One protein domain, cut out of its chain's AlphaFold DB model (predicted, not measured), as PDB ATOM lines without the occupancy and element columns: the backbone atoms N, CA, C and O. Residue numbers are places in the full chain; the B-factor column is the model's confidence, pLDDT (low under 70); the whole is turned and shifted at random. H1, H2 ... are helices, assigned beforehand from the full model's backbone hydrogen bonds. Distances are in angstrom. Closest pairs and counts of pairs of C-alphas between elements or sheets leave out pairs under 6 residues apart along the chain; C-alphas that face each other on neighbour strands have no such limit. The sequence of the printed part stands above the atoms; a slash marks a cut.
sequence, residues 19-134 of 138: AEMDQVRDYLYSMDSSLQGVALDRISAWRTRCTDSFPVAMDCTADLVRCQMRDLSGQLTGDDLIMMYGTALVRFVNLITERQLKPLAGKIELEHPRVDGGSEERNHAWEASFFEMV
ATOM      1  N   ALA A  19     163.696 155.642 188.327       89.62
ATOM      2  CA  ALA A  19     164.925 155.437 187.565       89.62
ATOM      3  C   ALA A  19     164.662 155.230 186.065       89.62
ATOM      4  O   ALA A  19     165.394 155.770 185.244       89.62
ATOM      5  N   GLU A  20     163.591 154.512 185.706       88.81
ATOM      6  CA  GLU A  20     163.177 154.352 184.304       88.81
ATOM      7  C   GLU A  20     162.840 155.710 183.668       88.81
ATOM      8  O   GLU A  20     163.259 155.988 182.548       88.81
ATOM      9  N   MET A  21     162.121 156.575 184.395       87.50
ATOM     10  CA  MET A  21     161.787 157.920 183.916       87.50
ATOM     11  C   MET A  21     163.031 158.794 183.762       87.50
ATOM     12  O   MET A  21     163.221 159.405 182.713       87.50
ATOM     13  N   ASP A  22     163.893 158.814 184.779       90.38
ATOM     14  CA  ASP A  22     165.127 159.596 184.755       90.38
ATOM     15  C   ASP A  22     166.033 159.164 183.586       90.38
ATOM     16  O   ASP A  22     166.505 160.018 182.842       90.38
ATOM     17  N   GLN A  23     166.170 157.859 183.332       91.56
ATOM     18  CA  GLN A  23     166.931 157.349 182.188       91.56
ATOM     19  C   GLN A  23     166.332 157.779 180.841       91.56
ATOM     20  O   GLN A  23     167.064 158.203 179.949       91.56
ATOM     21  N   VAL A  24     165.009 157.679 180.669       92.75
ATOM     22  CA  VAL A  24     164.343 158.113 179.427       92.75
ATOM     23  C   VAL A  24     164.534 159.606 179.203       92.75
ATOM     24  O   VAL A  24     164.790 160.011 178.074       92.75
ATOM     25  N   ARG A  25     164.457 160.420 180.260       89.44
ATOM     26  CA  ARG A  25     164.742 161.855 180.183       89.44
ATOM     27  C   ARG A  25     166.176 162.102 179.716       89.44
ATOM     28  O   ARG A  25     166.377 162.894 178.802       89.44
ATOM     29  N   ASP A  26     167.148 161.421 180.310       93.12
ATOM     30  CA  ASP A  26     168.560 161.608 179.972       93.12
ATOM     31  C   ASP A  26     168.845 161.192 178.515       93.12
ATOM     32  O   ASP A  26     169.584 161.869 177.804       93.12
ATOM     33  N   TYR A  27     168.196 160.131 178.026       94.00
ATOM     34  CA  TYR A  27     168.289 159.707 176.625       94.00
ATOM     35  C   TYR A  27     167.591 160.675 175.664       94.00
ATOM     36  O   TYR A  27     168.097 160.917 174.572       94.00
ATOM     37  N   LEU A  28     166.457 161.252 176.067       92.06
ATOM     38  CA  LEU A  28     165.684 162.187 175.250       92.06
ATOM     39  C   LEU A  28     166.452 163.488 174.969       92.06
ATOM     40  O   LEU A  28     166.345 164.032 173.876       92.06
ATOM     41  N   TYR A  29     167.238 163.963 175.939       90.00
ATOM     42  CA  TYR A  29     168.075 165.164 175.805       90.00
ATOM     43  C   TYR A  29     169.534 164.865 175.436       90.00
ATOM     44  O   TYR A  29     170.370 165.770 175.415       90.00
ATOM     45  N   SER A  30     169.850 163.605 175.133       92.00
ATOM     46  CA  SER A  30     171.143 163.219 174.573       92.00
ATOM     47  C   SER A  30     171.349 163.858 173.197       92.00
ATOM     48  O   SER A  30     170.387 164.142 172.488       92.00
ATOM     49  N   MET A  31     172.606 164.036 172.787       89.81
ATOM     50  CA  MET A  31     172.962 164.418 171.410       89.81
ATOM     51  C   MET A  31     173.032 163.209 170.460       89.81
ATOM     52  O   MET A  31     173.292 163.366 169.271       89.81
ATOM     53  N   ASP A  32     172.832 161.997 170.981       92.62
ATOM     54  CA  ASP A  32     172.848 160.755 170.214       92.62
ATOM     55  C   ASP A  32     171.436 160.386 169.738       92.62
ATOM     56  O   ASP A  32     170.582 159.979 170.534       92.62
ATOM     57  N   SER A  33     171.210 160.475 168.425       90.31
ATOM     58  CA  SER A  33     169.939 160.125 167.780       90.31
ATOM     59  C   SER A  33     169.495 158.682 168.058       90.31
ATOM     60  O   SER A  33     168.299 158.404 168.095       90.31
ATOM     61  N   SER A  34     170.421 157.743 168.276       92.69
ATOM     62  CA  SER A  34     170.063 156.358 168.603       92.69
ATOM     63  C   SER A  34     169.443 156.252 170.001       92.69
ATOM     64  O   SER A  34     168.407 155.606 170.173       92.69
ATOM     65  N   LEU A  35     170.011 156.961 170.984       94.50
ATOM     66  CA  LEU A  35     169.480 157.029 172.347       94.50
ATOM     67  C   LEU A  35     168.141 157.767 172.386       94.50
ATOM     68  O   LEU A  35     167.208 157.301 173.045       94.50
ATOM     69  N   GLN A  36     168.014 158.860 171.629       95.19
ATOM     70  CA  GLN A  36     166.741 159.560 171.470       95.19
ATOM     71  C   GLN A  36     165.663 158.630 170.889       95.19
ATOM     72  O   GLN A  36     164.557 158.575 171.423       95.19
ATOM     73  N   GLY A  37     165.990 157.825 169.871       94.69
ATOM     74  CA  GLY A  37     165.075 156.826 169.310       94.69
ATOM     75  C   GLY A  37     164.565 155.831 170.359       94.69
ATOM     76  O   GLY A  37     163.356 155.645 170.504       94.69
ATOM     77  N   VAL A  38     165.469 155.278 171.173       95.62
ATOM     78  CA  VAL A  38     165.112 154.365 172.276       95.62
ATOM     79  C   VAL A  38     164.189 155.040 173.299       95.62
ATOM     80  O   VAL A  38     163.234 154.419 173.781       95.62
ATOM     81  N   ALA A  39     164.440 156.309 173.634       94.81
ATOM     82  CA  ALA A  39     163.579 157.074 174.534       94.81
ATOM     83  C   ALA A  39     162.169 157.260 173.954       94.81
ATOM     84  O   ALA A  39     161.175 157.053 174.655       94.81
ATOM     85  N   LEU A  40     162.065 157.596 172.668       94.94
ATOM     86  CA  LEU A  40     160.792 157.826 171.983       94.94
ATOM     87  C   LEU A  40     159.955 156.552 171.861       94.94
ATOM     88  O   LEU A  40     158.734 156.603 172.048       94.94
ATOM     89  N   ASP A  41     160.585 155.407 171.609       94.94
ATOM     90  CA  ASP A  41     159.909 154.107 171.596       94.94
ATOM     91  C   ASP A  41     159.356 153.764 172.982       94.94
ATOM     92  O   ASP A  41     158.203 153.342 173.124       94.94
ATOM     93  N   ARG A  42     160.138 154.031 174.035       93.94
ATOM     94  CA  ARG A  42     159.693 153.830 175.418       93.94
ATOM     95  C   ARG A  42     158.513 154.736 175.776       93.94
ATOM     96  O   ARG A  42     157.539 154.250 176.350       93.94
ATOM     97  N   ILE A  43     158.561 156.013 175.397       92.25
ATOM     98  CA  ILE A  43     157.457 156.966 175.584       92.25
ATOM     99  C   ILE A  43     156.196 156.490 174.848       92.25
ATOM    100  O   ILE A  43     155.097 156.539 175.399       92.25
ATOM    101  N   SER A  44     156.345 155.965 173.630       91.62
ATOM    102  CA  SER A  44     155.227 155.408 172.857       91.62
ATOM    103  C   SER A  44     154.596 154.214 173.580       91.62
ATOM    104  O   SER A  44     153.373 154.130 173.690       91.62
ATOM    105  N   ALA A  45     155.416 153.338 174.164       91.81
ATOM    106  CA  ALA A  45     154.947 152.219 174.981       91.81
ATOM    107  C   ALA A  45     154.287 152.659 176.302       91.81
ATOM    108  O   ALA A  45     153.407 151.972 176.812       91.81
ATOM    109  N   TRP A  46     154.690 153.787 176.886       90.50
ATOM    110  CA  TRP A  46     154.013 154.363 178.050       90.50
ATOM    111  C   TRP A  46     152.645 154.943 177.693       90.50
ATOM    112  O   TRP A  46     151.684 154.757 178.440       90.50
ATOM    113  N   ARG A  47     152.539 155.589 176.527       86.06
ATOM    114  CA  ARG A  47     151.283 156.154 176.022       86.06
ATOM    115  C   ARG A  47     150.208 155.087 175.821       86.06
ATOM    116  O   ARG A  47     149.054 155.329 176.156       86.06
ATOM    117  N   THR A  48     150.574 153.892 175.351       86.75
ATOM    118  CA  THR A  48     149.613 152.784 175.179       86.75
ATOM    119  C   THR A  48     149.088 152.216 176.499       86.75
ATOM    120  O   THR A  48     148.020 151.612 176.514       86.75
ATOM    121  N   ARG A  49     149.802 152.415 177.615       83.69
ATOM    122  CA  ARG A  49     149.392 151.945 178.952       83.69
ATOM    123  C   ARG A  49     148.468 152.921 179.677       83.69
ATOM    124  O   ARG A  49     147.710 152.501 180.545       83.69
ATOM    125  N   CYS A  50     148.561 154.214 179.370       71.88
ATOM    126  CA  CYS A  50     147.864 155.280 180.092       71.88
ATOM    127  C   CYS A  50     147.222 156.274 179.117       71.88
ATOM    128  O   CYS A  50     147.635 157.429 179.054       71.88
ATOM    129  N   THR A  51     146.212 155.832 178.361       66.38
ATOM    130  CA  THR A  51     145.553 156.653 177.328       66.38
ATOM    131  C   THR A  51     144.959 157.950 177.877       66.38
ATOM    132  O   THR A  51     145.063 158.986 177.225       66.38
ATOM    133  N   ASP A  52     144.418 157.919 179.097       67.19
ATOM    134  CA  ASP A  52     143.621 159.030 179.633       67.19
ATOM    135  C   ASP A  52     144.421 159.954 180.568       67.19
ATOM    136  O   ASP A  52     143.994 161.068 180.873       67.19
ATOM    137  N   SER A  53     145.599 159.513 181.027       70.00
ATOM    138  CA  SER A  53     146.409 160.215 182.036       70.00
ATOM    139  C   SER A  53     147.842 160.510 181.596       70.00
ATOM    140  O   SER A  53     148.658 160.947 182.412       70.00
ATOM    141  N   PHE A  54     148.174 160.302 180.317       79.44
ATOM    142  CA  PHE A  54     149.526 160.567 179.843       79.44
ATOM    143  C   PHE A  54     149.887 162.066 179.976       79.44
ATOM    144  O   PHE A  54     149.096 162.944 179.593       79.44
ATOM    145  N   PRO A  55     151.062 162.416 180.535       82.75
ATOM    146  CA  PRO A  55     151.455 163.814 180.680       82.75
ATOM    147  C   PRO A  55     151.622 164.499 179.313       82.75
ATOM    148  O   PRO A  55     152.512 164.141 178.549       82.75
ATOM    149  N   VAL A  56     150.818 165.535 179.025       83.19
ATOM    150  CA  VAL A  56     150.885 166.284 177.748       83.19
ATOM    151  C   VAL A  56     152.275 166.832 177.477       83.19
ATOM    152  O   VAL A  56     152.745 166.723 176.356       83.19
ATOM    153  N   ALA A  57     152.956 167.367 178.495       84.19
ATOM    154  CA  ALA A  57     154.311 167.878 178.317       84.19
ATOM    155  C   ALA A  57     155.251 166.796 177.759       84.19
ATOM    156  O   ALA A  57     155.992 167.063 176.823       84.19
ATOM    157  N   MET A  58     155.159 165.562 178.263       85.69
ATOM    158  CA  MET A  58     155.979 164.444 177.793       85.69
ATOM    159  C   MET A  58     155.622 164.035 176.357       85.69
ATOM    160  O   MET A  58     156.524 163.755 175.571       85.69
ATOM    161  N   ASP A  59     154.334 164.039 175.998       86.31
ATOM    162  CA  ASP A  59     153.879 163.711 174.637       86.31
ATOM    163  C   ASP A  59     154.351 164.753 173.619       86.31
ATOM    164  O   ASP A  59     154.932 164.415 172.590       86.31
ATOM    165  N   CYS A  60     154.182 166.034 173.945       89.75
ATOM    166  CA  CYS A  60     154.605 167.119 173.075       89.75
ATOM    167  C   CYS A  60     156.126 167.195 172.938       89.75
ATOM    168  O   CYS A  60     156.622 167.410 171.835       89.75
ATOM    169  N   THR A  61     156.884 166.994 174.024       91.19
ATOM    170  CA  THR A  61     158.348 166.931 173.933       91.19
ATOM    171  C   THR A  61     158.784 165.770 173.042       91.19
ATOM    172  O   THR A  61     159.653 165.958 172.197       91.19
ATOM    173  N   ALA A  62     158.160 164.595 173.165       92.25
ATOM    174  CA  ALA A  62     158.473 163.462 172.301       92.25
ATOM    175  C   ALA A  62     158.181 163.755 170.821       92.25
ATOM    176  O   ALA A  62     158.995 163.420 169.964       92.25
ATOM    177  N   ASP A  63     157.067 164.417 170.508       92.69
ATOM    178  CA  ASP A  63     156.752 164.829 169.137       92.69
ATOM    179  C   ASP A  63     157.778 165.821 168.575       92.69
ATOM    180  O   ASP A  63     158.234 165.646 167.446       92.69
ATOM    181  N   LEU A  64     158.209 166.812 169.360       93.88
ATOM    182  CA  LEU A  64     159.234 167.770 168.928       93.88
ATOM    183  C   LEU A  64     160.593 167.098 168.688       93.88
ATOM    184  O   LEU A  64     161.231 167.365 167.672       93.88
ATOM    185  N   VAL A  65     161.012 166.183 169.565       94.19
ATOM    186  CA  VAL A  65     162.266 165.434 169.380       94.19
ATOM    187  C   VAL A  65     162.178 164.515 168.155       94.19
ATOM    188  O   VAL A  65     163.137 164.429 167.393       94.19
ATOM    189  N   ARG A  66     161.017 163.897 167.872       93.44
ATOM    190  CA  ARG A  66     160.804 163.153 166.610       93.44
ATOM    191  C   ARG A  66     160.979 164.044 165.383       93.44
ATOM    192  O   ARG A  66     161.552 163.582 164.397       93.44
ATOM    193  N   CYS A  67     160.489 165.285 165.433       94.19
ATOM    194  CA  CYS A  67     160.686 166.250 164.350       94.19
ATOM    195  C   CYS A  67     162.178 166.536 164.159       94.19
ATOM    196  O   CYS A  67     162.692 166.372 163.056       94.19
ATOM    197  N   GLN A  68     162.884 166.846 165.249       93.69
ATOM    198  CA  GLN A  68     164.318 167.133 165.234       93.69
ATOM    199  C   GLN A  68     165.150 165.968 164.691       93.69
ATOM    200  O   GLN A  68     166.013 166.167 163.842       93.69
ATOM    201  N   MET A  69     164.881 164.737 165.128       92.69
ATOM    202  CA  MET A  69     165.595 163.561 164.625       92.69
ATOM    203  C   MET A  69     165.409 163.370 163.117       92.69
ATOM    204  O   MET A  69     166.347 162.987 162.417       92.69
ATOM    205  N   ARG A  70     164.200 163.626 162.606       91.06
ATOM    206  CA  ARG A  70     163.905 163.513 161.173       91.06
ATOM    207  C   ARG A  70     164.543 164.638 160.369       91.06
ATOM    208  O   ARG A  70     165.061 164.367 159.291       91.06
ATOM    209  N   ASP A  71     164.565 165.845 160.909       93.56
ATOM    210  CA  ASP A  71     165.244 167.002 160.328       93.56
ATOM    211  C   ASP A  71     166.752 166.746 160.172       93.56
ATOM    212  O   ASP A  71     167.297 166.789 159.070       93.56
ATOM    213  N   LEU A  72     167.402 166.285 161.247       90.25
ATOM    214  CA  LEU A  72     168.824 165.926 161.244       90.25
ATOM    215  C   LEU A  72     169.168 164.766 160.299       90.25
ATOM    216  O   LEU A  72     170.302 164.670 159.837       90.25
ATOM    217  N   SER A  73     168.211 163.882 159.999       88.88
ATOM    218  CA  SER A  73     168.429 162.793 159.040       88.88
ATOM    219  C   SER A  73     168.557 163.279 157.592       88.88
ATOM    220  O   SER A  73     169.048 162.532 156.746       88.88
ATOM    221  N   GLY A  74     168.094 164.501 157.289       89.44
ATOM    222  CA  GLY A  74     168.110 165.076 155.942       89.44
ATOM    223  C   GLY A  74     167.213 164.350 154.931       89.44
ATOM    224  O   GLY A  74     167.349 164.564 153.730       89.44
ATOM    225  N   GLN A  75     166.318 163.468 155.390       87.88
ATOM    226  CA  GLN A  75     165.477 162.637 154.518       87.88
ATOM    227  C   GLN A  75     164.197 163.335 154.043       87.88
ATOM    228  O   GLN A  75     163.488 162.788 153.201       87.88
ATOM    229  N   LEU A  76     163.866 164.500 154.604       89.56
ATOM    230  CA  LEU A  76     162.607 165.197 154.349       89.56
ATOM    231  C   LEU A  76     162.810 166.469 153.532       89.56
ATOM    232  O   LEU A  76     163.838 167.137 153.637       89.56
ATOM    233  N   THR A  77     161.795 166.816 152.739       92.88
ATOM    234  CA  THR A  77     161.760 168.095 152.024       92.88
ATOM    235  C   THR A  77     161.416 169.244 152.976       92.88
ATOM    236  O   THR A  77     160.878 169.028 154.063       92.88
ATOM    237  N   GLY A  78     161.700 170.484 152.565       91.81
ATOM    238  CA  GLY A  78     161.370 171.669 153.365       91.81
ATOM    239  C   GLY A  78     159.881 171.764 153.709       91.81
ATOM    240  O   GLY A  78     159.537 172.050 154.853       91.81
ATOM    241  N   ASP A  79     159.002 171.444 152.758       94.31
ATOM    242  CA  ASP A  79     157.550 171.467 152.969       94.31
ATOM    243  C   ASP A  79     157.105 170.401 153.983       94.31
ATOM    244  O   ASP A  79     156.286 170.681 154.863       94.31
ATOM    245  N   ASP A  80     157.699 169.202 153.930       93.25
ATOM    246  CA  ASP A  80     157.420 168.136 154.900       93.25
ATOM    247  C   ASP A  80     157.870 168.527 156.313       93.25
ATOM    248  O   ASP A  80     157.163 168.263 157.290       93.25
ATOM    249  N   LEU A  81     159.032 169.181 156.435       93.69
ATOM    250  CA  LEU A  81     159.539 169.688 157.711       93.69
ATOM    251  C   LEU A  81     158.615 170.767 158.279       93.69
ATOM    252  O   LEU A  81     158.235 170.688 159.448       93.69
ATOM    253  N   ILE A  82     158.194 171.731 157.452       95.81
ATOM    254  CA  ILE A  82     157.250 172.784 157.850       95.81
ATOM    255  C   ILE A  82     155.950 172.165 158.363       95.81
ATOM    256  O   ILE A  82     155.474 172.530 159.441       95.81
ATOM    257  N   MET A  83     155.386 171.201 157.633       95.44
ATOM    258  CA  MET A  83     154.149 170.536 158.036       95.44
ATOM    259  C   MET A  83     154.319 169.759 159.349       95.44
ATOM    260  O   MET A  83     153.448 169.819 160.225       95.44
ATOM    261  N   MET A  84     155.436 169.048 159.510       94.94
ATOM    262  CA  MET A  84     155.704 168.231 160.690       94.94
ATOM    263  C   MET A  84     155.889 169.080 161.950       94.94
ATOM    264  O   MET A  84     155.177 168.871 162.937       94.94
ATOM    265  N   TYR A  85     156.779 170.074 161.901       96.06
ATOM    266  CA  TYR A  85     156.989 170.998 163.013       96.06
ATOM    267  C   TYR A  85     155.737 171.832 163.289       96.06
ATOM    268  O   TYR A  85     155.346 171.967 164.447       96.06
ATOM    269  N   GLY A  86     155.061 172.336 162.252       95.69
ATOM    270  CA  GLY A  86     153.822 173.099 162.397       95.69
ATOM    271  C   GLY A  86     152.744 172.307 163.138       95.69
ATOM    272  O   GLY A  86     152.151 172.803 164.095       95.69
ATOM    273  N   THR A  87     152.555 171.036 162.777       94.50
ATOM    274  CA  THR A  87     151.595 170.155 163.458       94.50
ATOM    275  C   THR A  87     151.982 169.903 164.917       94.50
ATOM    276  O   THR A  87     151.119 169.954 165.798       94.50
ATOM    277  N   ALA A  88     153.262 169.636 165.195       92.88
ATOM    278  CA  ALA A  88     153.745 169.395 166.554       92.88
ATOM    279  C   ALA A  88     153.584 170.637 167.448       92.88
ATOM    280  O   ALA A  88     153.104 170.530 168.577       92.88
ATOM    281  N   LEU A  89     153.909 171.823 166.926       94.50
ATOM    282  CA  LEU A  89     153.781 173.096 167.636       94.50
ATOM    283  C   LEU A  89     152.320 173.457 167.913       94.50
ATOM    284  O   LEU A  89     151.992 173.810 169.043       94.50
ATOM    285  N   VAL A  90     151.431 173.316 166.925       92.44
ATOM    286  CA  VAL A  90     149.991 173.558 167.119       92.44
ATOM    287  C   VAL A  90     149.436 172.633 168.201       92.44
ATOM    288  O   VAL A  90     148.743 173.095 169.104       92.44
ATOM    289  N   ARG A  91     149.781 171.338 168.177       87.69
ATOM    290  CA  ARG A  91     149.376 170.394 169.232       87.69
ATOM    291  C   ARG A  91     149.928 170.787 170.596       87.69
ATOM    292  O   ARG A  91     149.180 170.753 171.567       87.69
ATOM    293  N   PHE A  92     151.200 171.168 170.676       89.75
ATOM    294  CA  PHE A  92     151.812 171.621 171.922       89.75
ATOM    295  C   PHE A  92     151.077 172.828 172.506       89.75
ATOM    296  O   PHE A  92     150.651 172.786 173.659       89.75
ATOM    297  N   VAL A  93     150.866 173.870 171.701       89.50
ATOM    298  CA  VAL A  93     150.175 175.084 172.142       89.50
ATOM    299  C   VAL A  93     148.742 174.764 172.553       89.50
ATOM    300  O   VAL A  93     148.346 175.135 173.655       89.50
ATOM    301  N   ASN A  94     147.983 174.026 171.738       87.44
ATOM    302  CA  ASN A  94     146.597 173.670 172.049       87.44
ATOM    303  C   ASN A  94     146.499 172.856 173.346       87.44
ATOM    304  O   ASN A  94     145.765 173.223 174.258       87.44
ATOM    305  N   LEU A  95     147.296 171.796 173.497       81.38
ATOM    306  CA  LEU A  95     147.201 170.912 174.661       81.38
ATOM    307  C   LEU A  95     147.692 171.570 175.960       81.38
ATOM    308  O   LEU A  95     147.225 171.218 177.047       81.38
ATOM    309  N   ILE A  96     148.631 172.516 175.873       77.75
ATOM    310  CA  ILE A  96     149.079 173.300 177.027       77.75
ATOM    311  C   ILE A  96     148.052 174.384 177.374       77.75
ATOM    312  O   ILE A  96     147.697 174.521 178.545       77.75
ATOM    313  N   THR A  97     147.525 175.114 176.386       78.19
ATOM    314  CA  THR A  97     146.549 176.193 176.614       78.19
ATOM    315  C   THR A  97     145.198 175.663 177.089       78.19
ATOM    316  O   THR A  97     144.664 176.178 178.065       78.19
ATOM    317  N   GLU A  98     144.676 174.574 176.526       70.56
ATOM    318  CA  GLU A  98     143.420 173.951 176.975       70.56
ATOM    319  C   GLU A  98     143.470 173.506 178.448       70.56
ATOM    320  O   GLU A  98     142.477 173.604 179.176       70.56
ATOM    321  N   ARG A  99     144.636 173.051 178.927       58.47
ATOM    322  CA  ARG A  99     144.841 172.691 180.341       58.47
ATOM    323  C   ARG A  99     144.846 173.910 181.266       58.47
ATOM    324  O   ARG A  99     144.394 173.783 182.401       58.47
ATOM    325  N   GLN A 100     145.308 175.066 180.788       56.09
ATOM    326  CA  GLN A 100     145.271 176.331 181.532       56.09
ATOM    327  C   GLN A 100     143.903 177.026 181.450       56.09
ATOM    328  O   GLN A 100     143.528 177.750 182.368       56.09
ATOM    329  N   LEU A 101     143.132 176.775 180.387       51.50
ATOM    330  CA  LEU A 101     141.831 177.403 180.142       51.50
ATOM    331  C   LEU A 101     140.643 176.635 180.741       51.50
ATOM    332  O   LEU A 101     139.625 177.254 181.031       51.50
ATOM    333  N   LYS A 102     140.742 175.324 181.010       50.41
ATOM    334  CA  LYS A 102     139.677 174.574 181.720       50.41
ATOM    335  C   LYS A 102     139.282 175.172 183.087       50.41
ATOM    336  O   LYS A 102     138.085 175.255 183.354       50.41
ATOM    337  N   PRO A 103     140.217 175.643 183.936       51.78
ATOM    338  CA  PRO A 103     139.880 176.383 185.157       51.78
ATOM    339  C   PRO A 103     139.176 177.730 184.916       51.78
ATOM    340  O   PRO A 103     138.512 178.239 185.817       51.78
ATOM    341  N   LEU A 104     139.341 178.327 183.730       47.28
ATOM    342  CA  LEU A 104     138.813 179.647 183.368       47.28
ATOM    343  C   LEU A 104     137.461 179.556 182.645       47.28
ATOM    344  O   LEU A 104     136.599 180.393 182.880       47.28
ATOM    345  N   ALA A 105     137.219 178.514 181.847       47.69
ATOM    346  CA  ALA A 105     135.929 178.281 181.195       47.69
ATOM    347  C   ALA A 105     134.793 178.088 182.218       47.69
ATOM    348  O   ALA A 105     133.723 178.666 182.062       47.69
ATOM    349  N   GLY A 106     135.065 177.392 183.331       45.72
ATOM    350  CA  GLY A 106     134.125 177.287 184.455       45.72
ATOM    351  C   GLY A 106     133.913 178.592 185.240       45.72
ATOM    352  O   GLY A 106     132.999 178.663 186.055       45.72
ATOM    353  N   LYS A 107     134.741 179.624 185.012       42.16
ATOM    354  CA  LYS A 107     134.560 180.974 185.573       42.16
ATOM    355  C   LYS A 107     133.828 181.918 184.620       42.16
ATOM    356  O   LYS A 107     133.102 182.783 185.092       42.16
ATOM    357  N   ILE A 108     133.985 181.754 183.306       48.31
ATOM    358  CA  ILE A 108     133.343 182.622 182.303       48.31
ATOM    359  C   ILE A 108     131.841 182.312 182.170       48.31
ATOM    360  O   ILE A 108     131.056 183.202 181.861       48.31
ATOM    361  N   GLU A 109     131.400 181.090 182.482       44.00
ATOM    362  CA  GLU A 109     129.975 180.725 182.421       44.00
ATOM    363  C   GLU A 109     129.127 181.311 183.577       44.00
ATOM    364  O   GLU A 109     127.901 181.216 183.545       44.00
ATOM    365  N   LEU A 110     129.745 181.972 184.571       45.09
ATOM    366  CA  LEU A 110     129.039 182.601 185.700       45.09
ATOM    367  C   LEU A 110     128.983 184.131 185.687       45.09
ATOM    368  O   LEU A 110     128.347 184.703 186.567       45.09
ATOM    369  N   GLU A 111     129.526 184.802 184.676       41.28
ATOM    370  CA  GLU A 111     129.226 186.217 184.468       41.28
ATOM    371  C   GLU A 111     128.818 186.440 183.018       41.28
ATOM    372  O   GLU A 111     129.648 186.571 182.129       41.28
ATOM    373  N   HIS A 112     127.506 186.470 182.775       38.00
ATOM    374  CA  HIS A 112     126.942 187.240 181.672       38.00
ATOM    375  C   HIS A 112     126.878 188.704 182.121       38.00
ATOM    376  O   HIS A 112     125.978 189.045 182.897       38.00
ATOM    377  N   PRO A 113     127.753 189.606 181.642       37.88
ATOM    378  CA  PRO A 113     127.520 191.020 181.813       37.88
ATOM    379  C   PRO A 113     126.461 191.416 180.789       37.88
ATOM    380  O   PRO A 113     126.588 191.179 179.583       37.88
ATOM    381  N   ARG A 114     125.389 192.011 181.301       33.88
ATOM    382  CA  ARG A 114     124.396 192.735 180.517       33.88
ATOM    383  C   ARG A 114     125.137 193.707 179.593       33.88
ATOM    384  O   ARG A 114     125.966 194.486 180.050       33.88
ATOM    385  N   VAL A 115     124.872 193.579 178.298       43.03
ATOM    386  CA  VAL A 115     125.471 194.384 177.234       43.03
ATOM    387  C   VAL A 115     125.130 195.849 177.469       43.03
ATOM    388  O   VAL A 115     123.962 196.194 177.352       43.03
ATOM    389  N   ASP A 116     126.135 196.684 177.725       35.34
ATOM    390  CA  ASP A 116     126.095 198.119 177.450       35.34
ATOM    391  C   ASP A 116     127.479 198.560 176.941       35.34
ATOM    392  O   ASP A 116     128.516 198.047 177.360       35.34
ATOM    393  N   GLY A 117     127.458 199.397 175.903       42.62
ATOM    394  CA  GLY A 117     128.514 199.547 174.901       42.62
ATOM    395  C   GLY A 117     129.852 200.149 175.346       42.62
ATOM    396  O   GLY A 117     129.979 200.768 176.395       42.62
ATOM    397  N   GLY A 118     130.848 200.003 174.464       34.97
ATOM    398  CA  GLY A 118     132.178 200.605 174.602       34.97
ATOM    399  C   GLY A 118     133.258 199.772 173.915       34.97
ATOM    400  O   GLY A 118     133.974 198.998 174.543       34.97
ATOM    401  N   SER A 119     133.343 199.867 172.589       37.88
ATOM    402  CA  SER A 119     134.298 199.137 171.754       37.88
ATOM    403  C   SER A 119     135.690 199.776 171.778       37.88
ATOM    404  O   SER A 119     136.090 200.347 170.774       37.88
ATOM    405  N   GLU A 120     136.434 199.691 172.881       38.97
ATOM    406  CA  GLU A 120     137.873 200.035 172.836       38.97
ATOM    407  C   GLU A 120     138.733 199.449 173.969       38.97
ATOM    408  O   GLU A 120     139.928 199.248 173.779       38.97
ATOM    409  N   GLU A 121     138.159 199.030 175.101       39.12
ATOM    410  CA  GLU A 121     138.963 198.534 176.239       39.12
ATOM    411  C   GLU A 121     139.335 197.040 176.175       39.12
ATOM    412  O   GLU A 121     140.175 196.561 176.938       39.12
ATOM    413  N   ARG A 122     138.768 196.276 175.233       42.22
ATOM    414  CA  ARG A 122     138.979 194.817 175.172       42.22
ATOM    415  C   ARG A 122     140.367 194.386 174.705       42.22
ATOM    416  O   ARG A 122     140.715 193.239 174.953       42.22
ATOM    417  N   ASN A 123     141.157 195.254 174.073       38.62
ATOM    418  CA  ASN A 123     142.472 194.862 173.547       38.62
ATOM    419  C   ASN A 123     143.614 195.015 174.567       38.62
ATOM    420  O   ASN A 123     144.625 194.336 174.433       38.62
ATOM    421  N   HIS A 124     143.442 195.810 175.629       37.12
ATOM    422  CA  HIS A 124     144.486 196.005 176.647       37.12
ATOM    423  C   HIS A 124     144.438 194.986 177.799       37.12
ATOM    424  O   HIS A 124     145.448 194.749 178.460       37.12
ATOM    425  N   ALA A 125     143.294 194.331 178.021       39.47
ATOM    426  CA  ALA A 125     143.137 193.362 179.111       39.47
ATOM    427  C   ALA A 125     143.966 192.071 178.915       39.47
ATOM    428  O   ALA A 125     144.391 191.446 179.888       39.47
ATOM    429  N   TRP A 126     144.235 191.690 177.662       40.00
ATOM    430  CA  TRP A 126     144.997 190.483 177.319       40.00
ATOM    431  C   TRP A 126     146.506 190.703 177.489       40.00
ATOM    432  O   TRP A 126     147.196 189.820 177.994       40.00
ATOM    433  N   GLU A 127     147.010 191.895 177.148       33.22
ATOM    434  CA  GLU A 127     148.422 192.254 177.354       33.22
ATOM    435  C   GLU A 127     148.780 192.356 178.842       33.22
ATOM    436  O   GLU A 127     149.847 191.892 179.251       33.22
ATOM    437  N   ALA A 128     147.872 192.881 179.674       36.53
ATOM    438  CA  ALA A 128     148.079 192.976 181.118       36.53
ATOM    439  C   ALA A 128     148.179 191.592 181.793       36.53
ATOM    440  O   ALA A 128     149.061 191.374 182.623       36.53
ATOM    441  N   SER A 129     147.341 190.625 181.389       43.28
ATOM    442  CA  SER A 129     147.422 189.242 181.898       43.28
ATOM    443  C   SER A 129     148.661 188.491 181.402       43.28
ATOM    444  O   SER A 129     149.200 187.654 182.123       43.28
ATOM    445  N   PHE A 130     149.144 188.790 180.192       39.03
ATOM    446  CA  PHE A 130     150.361 188.177 179.656       39.03
ATOM    447  C   PHE A 130     151.618 188.635 180.417       39.03
ATOM    448  O   PHE A 130     152.481 187.812 180.722       39.03
ATOM    449  N   PHE A 131     151.701 189.918 180.793       38.47
ATOM    450  CA  PHE A 131     152.841 190.464 181.543       38.47
ATOM    451  C   PHE A 131     152.870 190.070 183.029       38.47
ATOM    452  O   PHE A 131     153.959 189.949 183.590       38.47
ATOM    453  N   GLU A 132     151.724 189.818 183.673       41.84
ATOM    454  CA  GLU A 132     151.693 189.305 185.057       41.84
ATOM    455  C   GLU A 132     152.085 187.823 185.174       41.84
ATOM    456  O   GLU A 132     152.472 187.364 186.250       41.84
ATOM    457  N   MET A 133     152.022 187.072 184.071       38.19
ATOM    458  CA  MET A 133     152.290 185.631 184.036       38.19
ATOM    459  C   MET A 133     153.752 185.285 183.687       38.19
ATOM    460  O   MET A 133     154.125 184.109 183.664       38.19
ATOM    461  N   VAL A 134     154.603 186.298 183.475       40.00
ATOM    462  CA  VAL A 134     156.065 186.148 183.446       40.00
ATOM    463  C   VAL A 134     156.574 186.222 184.891       40.00
ATOM    464  O   VAL A 134     156.376 187.248 185.546       40.00
TER     465      VAL A 134
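AT A GLANCE: This is residues 19 to 134 of the 138 residues of an uncharacterized protein of Oreochromis niloticus (UniProt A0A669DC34). Three helices, H2, H3 and H4, run back and forth side by side as a row, with H1 packed slantwise on H2 at one edge. The far end of H4 sticks out of this body as part of a free arm, residues 100 to 134, which folds back through a loop into H5 without reaching the body. The printed part has 116 residues with five named helices, H1 to H5 in order, and no named strand: all helix. It is only just loose, close to extended, with a radius of gyration of the C-alphas of 19.9 A, and elongated, spanning 61 by 35 by 25 A.

HOW THE PARTS SIT: H1, residues 19 to 28, touches H2, residues 33 to 49, at Leu 28 and Gln 36, their closest C-alphas, 4.7 A apart, at a steep tilt of 49 degrees, opposite ways. H2 and H3, residues 56 to 72, form a helical hairpin; their closest C-alphas, Leu 40 and Ala 62, are 6.1 A apart, and the shallow tilt of 33 degrees is only just short of steep. H3 and H4, residues 78 to 108, form another, at 12 degrees, with the C-alphas of Cys 60 and Phe 92 closest at 5.4 A. H5, residues 121 to 132, touches no helix. Every O i to N i+4 pair is within hydrogen-bond range in H1 and H3; H2 has 12 of 13, H4 22 of 27 and H5 5 of 8.

IN THESE COORDINATES: H1 begins at C-alpha 19, (164.925, 155.437, 187.565). H2 is 24.8 A long, H3 24.4 A and H4 41.7 A, with a kink of 49 degrees near residue 102. H5 ends at C-alpha 132, (151.693, 189.305, 185.057).

THE WHOLE: The C-alphas farthest apart, Ser 34 and Asp 116, are 61.3 A apart. The printed part has no cut, and the link from H4 to H5 is long, with 12 residues. The pLDDT is under 70 at residues 51 to 52 and 99 to 134.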